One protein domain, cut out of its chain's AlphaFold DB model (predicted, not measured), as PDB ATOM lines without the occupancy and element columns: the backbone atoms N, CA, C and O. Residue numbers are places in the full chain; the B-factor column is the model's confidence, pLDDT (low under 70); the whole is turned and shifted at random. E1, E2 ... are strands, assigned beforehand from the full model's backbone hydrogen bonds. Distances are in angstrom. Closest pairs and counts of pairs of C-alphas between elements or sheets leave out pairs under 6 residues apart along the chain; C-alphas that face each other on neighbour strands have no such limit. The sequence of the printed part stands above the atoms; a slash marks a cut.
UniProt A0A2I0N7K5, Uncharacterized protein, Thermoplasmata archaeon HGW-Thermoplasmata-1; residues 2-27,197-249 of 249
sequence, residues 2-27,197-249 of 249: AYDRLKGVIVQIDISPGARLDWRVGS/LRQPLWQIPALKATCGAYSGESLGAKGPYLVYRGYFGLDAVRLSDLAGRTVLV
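Overview. This is residues 2 to 27 and 197 to 249 of the 249 residues of an uncharacterized protein of Thermoplasmata archaeon HGW-Thermoplasmata-1 (UniProt A0A2I0N7K5). What shape do these coordinates make? A strongly twisted sheet of four strands, in the order E3 - E4 - E5 - E6, forms the body, with its long strand E4 bending sharply; the small hairpin E1 and E2 is set off from it at one end of the long axis, and the unnamed stretch 197 to 211 loops round toward the other end and back along E6. What is it made of? The printed part has 79 residues with no named helix and six named strands, E1 to E6 in chain order, both sheets all antiparallel; the class is all strand, though under half of the residues, 33 of 79, are in named elements. How large is it? It is compact, with a radius of gyration of the C-alphas of 12.5 A, yet elongated, spanning 41 by 22 by 21 A.

Along the chain. Where are the strands of the large sheet? E3 is residues 20 to 25, 15.4 A long, and E4 is residues 212 to 222, 21.2 A, beginning at C-alpha 212 (125.648, 134.695, 153.860). E5 is residues 225 to 229, 13.3 A, and E6 is residues 234 to 238, 13.7 A, ending at C-alpha 238 (137.992, 136.875, 153.857). Where is the small sheet? E1 is residues 2 to 4, 6.5 A, from C-alpha 2 (132.890, 146.586, 164.468), and E2 is residues 9 to 11, 6.4 A.

Arrangement. How does E4 join its neighbours? It bends by 99 degrees at residue 217, and its pairing is staggered: residues 212 to 217 pair with E3 and residues 217 to 222 with E5. E3 and E4 are antiparallel at 124 degrees, with N 23 and O 214 2.9 A apart, within hydrogen-bond range; E3 and E5 are only just apart, closest 8.3 A. What follows E4? E4, E5 and E6 form a meander, each strand the antiparallel neighbour of the one before, with hairpins E4 and E5, N 229 to O 217 2.8 A, and E5 and E6, N 237 to O 226 2.9 A. What of E1 and E2? This hairpin, with N 2 to O 11 at 2.8 A, is apart from E4, E5 and E6.

Size, cuts and confidence. Where is the chain cut? Residues 28 to 196 are not printed, and C-alphas 27 and 197 are 26.6 A apart across the cut. How far does it reach? The two C-alphas farthest apart, those of Gly 8 and Trp 202, are 40.8 A apart. Are any links long, or any residues uncertain? Of the links that are printed whole, none is long; no printed residue is under 70 in pLDDT, and the mean of the printed part is 94.2.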
ATOM      1  N   ALA A   2     134.037 146.220 165.296       86.56
ATOM      2  CA  ALA A   2     132.890 146.586 164.468       86.56
ATOM      3  C   ALA A   2     132.153 147.769 165.120       86.56
ATOM      4  O   ALA A   2     132.370 148.050 166.296       86.56
ATOM      5  N   TYR A   3     131.299 148.466 164.372       87.75
ATOM      6  CA  TYR A   3     130.455 149.537 164.908       87.75
ATOM      7  C   TYR A   3     129.009 149.054 165.019       87.75
ATOM      8  O   TYR A   3     128.387 148.725 164.006       87.75
ATOM      9  N   ASP A   4     128.478 149.025 166.240       88.12
ATOM     10  CA  ASP A   4     127.075 148.731 166.510       88.12
ATOM     11  C   ASP A   4     126.241 149.982 166.208       88.12
ATOM     12  O   ASP A   4     126.290 150.983 166.924       88.12
ATOM     13  N   ARG A   5     125.470 149.928 165.118       81.88
ATOM     14  CA  ARG A   5     124.636 151.049 164.667       81.88
ATOM     15  C   ARG A   5     123.465 151.360 165.596       81.88
ATOM     16  O   ARG A   5     123.001 152.492 165.567       81.88
ATOM     17  N   LEU A   6     122.973 150.380 166.353       85.62
ATOM     18  CA  LEU A   6     121.831 150.566 167.249       85.62
ATOM     19  C   LEU A   6     122.279 151.217 168.554       85.62
ATOM     20  O   LEU A   6     121.606 152.108 169.061       85.62
ATOM     21  N   LYS A   7     123.431 150.788 169.074       87.38
ATOM     22  CA  LYS A   7     123.994 151.314 170.322       87.38
ATOM     23  C   LYS A   7     124.887 152.537 170.121       87.38
ATOM     24  O   LYS A   7     125.174 153.235 171.084       87.38
ATOM     25  N   GLY A   8     125.348 152.784 168.895       85.75
ATOM     26  CA  GLY A   8     126.259 153.884 168.584       85.75
ATOM     27  C   GLY A   8     127.663 153.699 169.166       85.75
ATOM     28  O   GLY A   8     128.339 154.683 169.451       85.75
ATOM     29  N   VAL A   9     128.105 152.453 169.372       87.19
ATOM     30  CA  VAL A   9     129.384 152.134 170.029       87.19
ATOM     31  C   VAL A   9     130.233 151.180 169.199       87.19
ATOM     32  O   VAL A   9     129.737 150.422 168.364       87.19
ATOM     33  N   ILE A  10     131.539 151.191 169.450       87.38
ATOM     34  CA  ILE A  10     132.462 150.208 168.885       87.38
ATOM     35  C   ILE A  10     132.427 148.944 169.746       87.38
ATOM     36  O   ILE A  10     132.572 149.009 170.963       87.38
ATOM     37  N   VAL A  11     132.288 147.790 169.100       90.12
ATOM     38  CA  VAL A  11     132.283 146.469 169.735       90.12
ATOM     39  C   VAL A  11     133.425 145.603 169.205       90.12
ATOM     40  O   VAL A  11     133.907 145.776 168.079       90.12
ATOM     41  N   GLN A  12     133.876 144.649 170.015       90.38
ATOM     42  CA  GLN A  12     134.758 143.577 169.558       90.38
ATOM     43  C   GLN A  12     133.909 142.353 169.229       90.38
ATOM     44  O   GLN A  12     133.066 141.954 170.024       90.38
ATOM     45  N   ILE A  13     134.138 141.784 168.050       90.75
ATOM     46  CA  ILE A  13     133.578 140.488 167.675       90.75
ATOM     47  C   ILE A  13     134.676 139.475 167.957       90.75
ATOM     48  O   ILE A  13     135.781 139.620 167.423       90.75
ATOM     49  N   ASP A  14     134.383 138.501 168.810       93.38
ATOM     50  CA  ASP A  14     135.337 137.454 169.133       93.38
ATOM     51  C   ASP A  14     135.482 136.487 167.953       93.38
ATOM     52  O   ASP A  14     134.509 135.976 167.402       93.38
ATOM     53  N   ILE A  15     136.730 136.286 167.547       94.38
ATOM     54  CA  ILE A  15     137.147 135.352 166.499       94.38
ATOM     55  C   ILE A  15     138.323 134.497 166.968       94.38
ATOM     56  O   ILE A  15     139.002 133.873 166.149       94.38
ATOM     57  N   SER A  16     138.612 134.511 168.270       95.62
ATOM     58  CA  SER A  16     139.666 133.702 168.863       95.62
ATOM     59  C   SER A  16     139.419 132.210 168.601       95.62
ATOM     60  O   SER A  16     138.280 131.802 168.359       95.62
ATOM     61  N   PRO A  17     140.470 131.375 168.579       97.31
ATOM     62  CA  PRO A  17     140.290 129.932 168.461       97.31
ATOM     63  C   PRO A  17     139.330 129.400 169.539       97.31
ATOM     64  O   PRO A  17     139.494 129.713 170.714       97.31
ATOM     65  N   GLY A  18     138.338 128.605 169.137       97.25
ATOM     66  CA  GLY A  18     137.264 128.103 169.999       97.25
ATOM     67  C   GLY A  18     136.027 129.009 170.081       97.25
ATOM     68  O   GLY A  18     134.991 128.572 170.579       97.25
ATOM     69  N   ALA A  19     136.081 130.246 169.573       96.75
ATOM     70  CA  ALA A  19     134.919 131.131 169.557       96.75
ATOM     71  C   ALA A  19     133.815 130.574 168.644       96.75
ATOM     72  O   ALA A  19     134.070 130.172 167.503       96.75
ATOM     73  N   ARG A  20     132.567 130.588 169.126       96.25
ATOM     74  CA  ARG A  20     131.403 130.184 168.332       96.25
ATOM     75  C   ARG A  20     131.052 131.276 167.326       96.25
ATOM     76  O   ARG A  20     130.876 132.435 167.690       96.25
ATOM     77  N   LEU A  21     130.901 130.884 166.067       95.56
ATOM     78  CA  LEU A  21     130.404 131.737 164.998       95.56
ATOM     79  C   LEU A  21     128.910 131.472 164.802       95.56
ATOM     80  O   LEU A  21     128.496 130.322 164.643       95.56
ATOM     81  N   ASP A  22     128.120 132.541 164.801       95.56
ATOM     82  CA  ASP A  22     126.725 132.561 164.352       95.56
ATOM     83  C   ASP A  22     126.454 133.910 163.680       95.56
ATOM     84  O   ASP A  22     125.836 134.811 164.236       95.56
ATOM     85  N   TRP A  23     127.062 134.109 162.510       94.75
ATOM     86  CA  TRP A  23     127.015 135.395 161.823       94.75
ATOM     87  C   TRP A  23     126.081 135.356 160.629       94.75
ATOM     88  O   TRP A  23     126.074 134.398 159.856       94.75
ATOM     89  N   ARG A  24     125.385 136.466 160.385       96.44
ATOM     90  CA  ARG A  24     124.741 136.743 159.096       96.44
ATOM     91  C   ARG A  24     125.316 138.010 158.496       96.44
ATOM     92  O   ARG A  24     125.178 139.095 159.056       96.44
ATOM     93  N   VAL A  25     125.951 137.870 157.339       96.50
ATOM     94  CA  VAL A  25     126.631 138.965 156.646       96.50
ATOM     95  C   VAL A  25     125.834 139.386 155.417       96.50
ATOM     96  O   VAL A  25     125.567 138.578 154.526       96.50
ATOM     97  N   GLY A  26     125.497 140.672 155.347       95.12
ATOM     98  CA  GLY A  26     124.774 141.264 154.223       95.12
ATOM     99  C   GLY A  26     125.571 141.286 152.911       95.12
ATOM    100  O   GLY A  26     126.803 141.393 152.889       95.12
ATOM    101  N   SER A  27     124.853 141.219 151.788       93.44
ATOM    102  CA  SER A  27     125.419 141.324 150.435       93.44
ATOM    103  C   SER A  27     125.814 142.756 150.060       93.44
ATOM    104  O   SER A  27     126.787 142.941 149.324       93.44
ATOM    105  N   LEU A 197     145.834 131.186 164.293       97.00
ATOM    106  CA  LEU A 197     145.556 129.975 163.529       97.00
ATOM    107  C   LEU A 197     146.739 129.006 163.607       97.00
ATOM    108  O   LEU A 197     147.828 129.306 163.117       97.00
ATOM    109  N   ARG A 198     146.503 127.813 164.155       94.88
ATOM    110  CA  ARG A 198     147.508 126.743 164.195       94.88
ATOM    111  C   ARG A 198     147.614 126.041 162.841       94.88
ATOM    112  O   ARG A 198     146.605 125.690 162.237       94.88
ATOM    113  N   GLN A 199     148.847 125.805 162.403       94.06
ATOM    114  CA  GLN A 199     149.190 125.048 161.198       94.06
ATOM    115  C   GLN A 199     150.013 123.798 161.567       94.06
ATOM    116  O   GLN A 199     150.677 123.811 162.607       94.06
ATOM    117  N   PRO A 200     150.024 122.747 160.726       96.38
ATOM    118  CA  PRO A 200     149.254 122.613 159.489       96.38
ATOM    119  C   PRO A 200     147.773 122.330 159.763       96.38
ATOM    120  O   PRO A 200     147.410 121.709 160.761       96.38
ATOM    121  N   LEU A 201     146.908 122.776 158.854       97.00
ATOM    122  CA  LEU A 201     145.516 122.337 158.828       97.00
ATOM    123  C   LEU A 201     145.410 120.938 158.215       97.00
ATOM    124  O   LEU A 201     146.135 120.608 157.283       97.00
ATOM    125  N   TRP A 202     144.460 120.132 158.691       95.50
ATOM    126  CA  TRP A 202     144.247 118.763 158.194       95.50
ATOM    127  C   TRP A 202     143.581 118.700 156.811       95.50
ATOM    128  O   TRP A 202     143.466 117.627 156.228       95.50
ATOM    129  N   GLN A 203     143.110 119.836 156.295       96.12
ATOM    130  CA  GLN A 203     142.576 119.984 154.944       96.12
ATOM    131  C   GLN A 203     142.677 121.442 154.490       96.12
ATOM    132  O   GLN A 203     142.768 122.353 155.316       96.12
ATOM    133  N   ILE A 204     142.620 121.671 153.178       97.69
ATOM    134  CA  ILE A 204     142.572 123.021 152.606       97.69
ATOM    135  C   ILE A 204     141.187 123.626 152.891       97.69
ATOM    136  O   ILE A 204     140.190 123.044 152.460       97.69
ATOM    137  N   PRO A 205     141.089 124.785 153.570       98.00
ATOM    138  CA  PRO A 205     139.800 125.416 153.822       98.00
ATOM    139  C   PRO A 205     139.109 125.863 152.531       98.00
ATOM    140  O   PRO A 205     139.720 126.515 151.678       98.00
ATOM    141  N   ALA A 206     137.814 125.580 152.410       97.19
ATOM    142  CA  ALA A 206     137.003 126.063 151.303       97.19
ATOM    143  C   ALA A 206     136.705 127.561 151.472       97.19
ATOM    144  O   ALA A 206     136.134 127.996 152.472       97.19
ATOM    145  N   LEU A 207     137.081 128.380 150.486       97.38
ATOM    146  CA  LEU A 207     136.787 129.813 150.518       97.38
ATOM    147  C   LEU A 207     135.292 130.059 150.299       97.38
ATOM    148  O   LEU A 207     134.763 129.771 149.226       97.38
ATOM    149  N   LYS A 208     134.630 130.656 151.289       96.38
ATOM    150  CA  LYS A 208     133.217 131.037 151.212       96.38
ATOM    151  C   LYS A 208     133.044 132.452 150.680       96.38
ATOM    152  O   LYS A 208     133.907 133.316 150.860       96.38
ATOM    153  N   ALA A 209     131.905 132.684 150.031       95.56
ATOM    154  CA  ALA A 209     131.455 134.032 149.712       95.56
ATOM    155  C   ALA A 209     131.276 134.824 151.010       95.56
ATOM    156  O   ALA A 209     130.743 134.285 151.970       95.56
ATOM    157  N   THR A 210     131.697 136.090 151.031       94.62
ATOM    158  CA  THR A 210     131.677 136.912 152.250       94.62
ATOM    159  C   THR A 210     130.263 137.193 152.770       94.62
ATOM    160  O   THR A 210     130.072 137.339 153.974       94.62
ATOM    161  N   CYS A 211     129.262 137.281 151.896       95.50
ATOM    162  CA  CYS A 211     127.868 137.409 152.312       95.50
ATOM    163  C   CYS A 211     127.228 136.034 152.528       95.50
ATOM    164  O   CYS A 211     127.507 135.099 151.779       95.50
ATOM    165  N   GLY A 212     126.330 135.938 153.505       95.19
ATOM    166  CA  GLY A 212     125.648 134.695 153.860       95.19
ATOM    167  C   GLY A 212     125.675 134.412 155.358       95.19
ATOM    168  O   GLY A 212     125.991 135.291 156.163       95.19
ATOM    169  N   ALA A 213     125.308 133.183 155.715       94.75
ATOM    170  CA  ALA A 213     125.320 132.699 157.087       94.75
ATOM    171  C   ALA A 213     126.605 131.913 157.382       94.75
ATOM    172  O   ALA A 213     127.055 131.113 156.559       94.75
ATOM    173  N   TYR A 214     127.152 132.124 158.573       94.69
ATOM    174  CA  TYR A 214     128.329 131.444 159.093       94.69
ATOM    175  C   TYR A 214     127.965 130.821 160.423       94.69
ATOM    176  O   TYR A 214     127.572 131.530 161.342       94.69
ATOM    177  N   SER A 215     128.121 129.508 160.525       95.19
ATOM    178  CA  SER A 215     127.926 128.797 161.778       95.19
ATOM    179  C   SER A 215     129.049 127.797 161.981       95.19
ATOM    180  O   SER A 215     129.455 127.128 161.027       95.19
ATOM    181  N   GLY A 216     129.565 127.719 163.205       96.50
ATOM    182  CA  GLY A 216     130.644 126.800 163.542       96.50
ATOM    183  C   GLY A 216     131.556 127.320 164.643       96.50
ATOM    184  O   GLY A 216     131.162 128.156 165.452       96.50
ATOM    185  N   GLU A 217     132.788 126.824 164.651       97.94
ATOM    186  CA  GLU A 217     133.808 127.180 165.639       97.94
ATOM    187  C   GLU A 217     135.040 127.763 164.945       97.94
ATOM    188  O   GLU A 217     135.578 127.166 164.009       97.94
ATOM    189  N   SER A 218     135.491 128.935 165.390       97.94
ATOM    190  CA  SER A 218     136.711 129.568 164.896       97.94
ATOM    191  C   SER A 218     137.940 128.716 165.215       97.94
ATOM    192  O   SER A 218     138.134 128.282 166.346       97.94
ATOM    193  N   LEU A 219     138.822 128.538 164.232       98.12
ATOM    194  CA  LEU A 219     140.164 127.983 164.439       98.12
ATOM    195  C   LEU A 219     141.235 129.074 164.525       98.12
ATOM    196  O   LEU A 219     142.411 128.771 164.721       98.12
ATOM    197  N   GLY A 220     140.834 130.338 164.383       97.56
ATOM    198  CA  GLY A 220     141.709 131.498 164.358       97.56
ATOM    199  C   GLY A 220     141.895 132.092 162.964       97.56
ATOM    200  O   GLY A 220     141.419 131.587 161.943       97.56
ATOM    201  N   ALA A 221     142.611 133.213 162.932       97.19
ATOM    202  CA  ALA A 221     142.898 133.952 161.714       97.19
ATOM    203  C   ALA A 221     144.392 133.930 161.374       97.19
ATOM    204  O   ALA A 221     145.248 133.987 162.259       97.19
ATOM    205  N   LYS A 222     144.692 133.911 160.073       97.50
ATOM    206  CA  LYS A 222     146.019 134.216 159.531       97.50
ATOM    207  C   LYS A 222     145.863 135.151 158.341       97.50
ATOM    208  O   LYS A 222     145.174 134.842 157.366       97.50
ATOM    209  N   GLY A 223     146.505 136.312 158.432       96.12
ATOM    210  CA  GLY A 223     146.356 137.373 157.445       96.12
ATOM    211  C   GLY A 223     144.895 137.798 157.272       96.12
ATOM    212  O   GLY A 223     144.195 138.005 158.264       96.12
ATOM    213  N   PRO A 224     144.389 137.906 156.030       95.94
ATOM    214  CA  PRO A 224     143.038 138.391 155.787       95.94
ATOM    215  C   PRO A 224     141.961 137.307 155.938       95.94
ATOM    216  O   PRO A 224     140.814 137.574 155.578       95.94
ATOM    217  N   TYR A 225     142.299 136.099 156.402       97.88
ATOM    218  CA  TYR A 225     141.373 134.971 156.467       97.88
ATOM    219  C   TYR A 225     141.119 134.526 157.900       97.88
ATOM    220  O   TYR A 225     142.056 134.281 158.657       97.88
ATOM    221  N   LEU A 226     139.838 134.369 158.225       97.88
ATOM    222  CA  LEU A 226     139.368 133.588 159.363       97.88
ATOM    223  C   LEU A 226     139.064 132.178 158.866       97.88
ATOM    224  O   LEU A 226     138.319 132.027 157.895       97.88
ATOM    225  N   VAL A 227     139.634 131.174 159.525       98.38
ATOM    226  CA  VAL A 227     139.346 129.760 159.267       98.38
ATOM    227  C   VAL A 227     138.476 129.234 160.395       98.38
ATOM    228  O   VAL A 227     138.710 129.542 161.563       98.38
ATOM    229  N   TYR A 228     137.468 128.443 160.052       98.06
ATOM    230  CA  TYR A 228     136.541 127.883 161.023       98.06
ATOM    231  C   TYR A 228     136.091 126.483 160.614       98.06
ATOM    232  O   TYR A 228     136.133 126.100 159.441       98.06
ATOM    233  N   ARG A 229     135.670 125.702 161.607       98.06
ATOM    234  CA  ARG A 229     135.045 124.398 161.408       98.06
ATOM    235  C   ARG A 229     133.558 124.611 161.145       98.06
ATOM    236  O   ARG A 229     132.812 124.925 162.069       98.06
ATOM    237  N   GLY A 230     133.159 124.469 159.886       94.44
ATOM    238  CA  GLY A 230     131.766 124.451 159.453       94.44
ATOM    239  C   GLY A 230     131.175 123.039 159.481       94.44
ATOM    240  O   GLY A 230     131.791 122.089 159.964       94.44
ATOM    241  N   TYR A 231     129.976 122.891 158.917       90.50
ATOM    242  CA  TYR A 231     129.234 121.625 158.934       90.50
ATOM    243  C   TYR A 231     129.893 120.515 158.095       90.50
ATOM    244  O   TYR A 231     129.902 119.355 158.491       90.50
ATOM    245  N   PHE A 232     130.472 120.873 156.943       89.69
ATOM    246  CA  PHE A 232     131.054 119.919 155.989       89.69
ATOM    247  C   PHE A 232     132.588 119.856 156.032       89.69
ATOM    248  O   PHE A 232     133.194 119.169 155.215       89.69
ATOM    249  N   GLY A 233     133.235 120.583 156.947       95.25
ATOM    250  CA  GLY A 233     134.692 120.636 157.028       95.25
ATOM    251  C   GLY A 233     135.230 122.014 157.398       95.25
ATOM    252  O   GLY A 233     134.629 122.741 158.185       95.25
ATOM    253  N   LEU A 234     136.404 122.348 156.861       97.69
ATOM    254  CA  LEU A 234     137.048 123.637 157.066       97.69
ATOM    255  C   LEU A 234     136.584 124.610 156.002       97.69
ATOM    256  O   LEU A 234     136.767 124.381 154.808       97.69
ATOM    257  N   ASP A 235     136.055 125.724 156.466       97.75
ATOM    258  CA  ASP A 235     135.687 126.852 155.640       97.75
ATOM    259  C   ASP A 235     136.593 128.040 156.006       97.75
ATOM    260  O   ASP A 235     137.125 128.147 157.117       97.75
ATOM    261  N   ALA A 236     136.785 128.952 155.057       97.81
ATOM    262  CA  ALA A 236     137.484 130.209 155.273       97.81
ATOM    263  C   ALA A 236     136.658 131.381 154.753       97.81
ATOM    264  O   ALA A 236     136.029 131.304 153.697       97.81
ATOM    265  N   VAL A 237     136.714 132.501 155.467       97.00
ATOM    266  CA  VAL A 237     136.116 133.771 155.047       97.00
ATOM    267  C   VAL A 237     137.174 134.863 155.012       97.00
ATOM    268  O   VAL A 237     138.043 134.952 155.881       97.00
ATOM    269  N   ARG A 238     137.108 135.716 153.988       96.06
ATOM    270  CA  ARG A 238     137.992 136.875 153.857       96.06
ATOM    271  C   ARG A 238     137.490 138.013 154.752       96.06
ATOM    272  O   ARG A 238     136.596 138.761 154.365       96.06
ATOM    273  N   LEU A 239     138.128 138.201 155.904       94.38
ATOM    274  CA  LEU A 239     137.816 139.258 156.872       94.38
ATOM    275  C   LEU A 239     137.918 140.660 156.265       94.38
ATOM    276  O   LEU A 239     137.084 141.518 156.535       94.38
ATOM    277  N   SER A 240     138.898 140.894 155.387       90.25
ATOM    278  CA  SER A 240     139.069 142.202 154.743       90.25
ATOM    279  C   SER A 240     137.882 142.604 153.855       90.25
ATOM    280  O   SER A 240     137.734 143.780 153.537       90.25
ATOM    281  N   ASP A 241     137.050 141.647 153.428       92.38
ATOM    282  CA  ASP A 241     135.852 141.914 152.628       92.38
ATOM    283  C   ASP A 241     134.593 142.161 153.478       92.38
ATOM    284  O   ASP A 241     133.576 142.600 152.936       92.38
ATOM    285  N   LEU A 242     134.659 141.928 154.799       92.56
ATOM    286  CA  LEU A 242     133.594 142.282 155.748       92.56
ATOM    287  C   LEU A 242     133.476 143.796 155.938       92.56
ATOM    288  O   LEU A 242     132.409 144.293 156.289       92.56
ATOM    289  N   ALA A 243     134.556 144.541 155.687       90.19
ATOM    290  CA  ALA A 243     134.564 145.992 155.796       90.19
ATOM    291  C   ALA A 243     133.457 146.614 154.923       90.19
ATOM    292  O   ALA A 243     133.436 146.457 153.699       90.19
ATOM    293  N   GLY A 244     132.538 147.325 155.579       90.25
ATOM    294  CA  GLY A 244     131.400 147.992 154.945       90.25
ATOM    295  C   GLY A 244     130.143 147.131 154.820       90.25
ATOM    296  O   GLY A 244     129.129 147.633 154.341       90.25
ATOM    297  N   ARG A 245     130.172 145.864 155.246       92.69
ATOM    298  CA  ARG A 245     128.991 144.992 155.297       92.69
ATOM    299  C   ARG A 245     128.358 145.027 156.684       92.69
ATOM    300  O   ARG A 245     129.050 145.175 157.690       92.69
ATOM    301  N   THR A 246     127.045 144.840 156.737       92.38
ATOM    302  CA  THR A 246     126.344 144.580 158.000       92.38
ATOM    303  C   THR A 246     126.607 143.141 158.426       92.38
ATOM    304  O   THR A 246     126.421 142.227 157.621       92.38
ATOM    305  N   VAL A 247     127.015 142.953 159.680       93.12
ATOM    306  CA  VAL A 247     127.172 141.643 160.317       93.12
ATOM    307  C   VAL A 247     126.208 141.589 161.493       93.12
ATOM    308  O   VAL A 247     126.282 142.433 162.383       93.12
ATOM    309  N   LEU A 248     125.288 140.632 161.465       91.69
ATOM    310  CA  LEU A 248     124.472 140.263 162.617       91.69
ATOM    311  C   LEU A 248     125.206 139.134 163.336       91.69
ATOM    312  O   LEU A 248     125.604 138.181 162.664       91.69
ATOM    313  N   VAL A 249     125.415 139.288 164.640       87.25
ATOM    314  CA  VAL A 249     126.111 138.346 165.530       87.25
ATOM    315  C   VAL A 249     125.228 137.980 166.711       87.25
ATOM    316  O   VAL A 249     124.278 138.757 166.974       87.25
TER     317      VAL A 249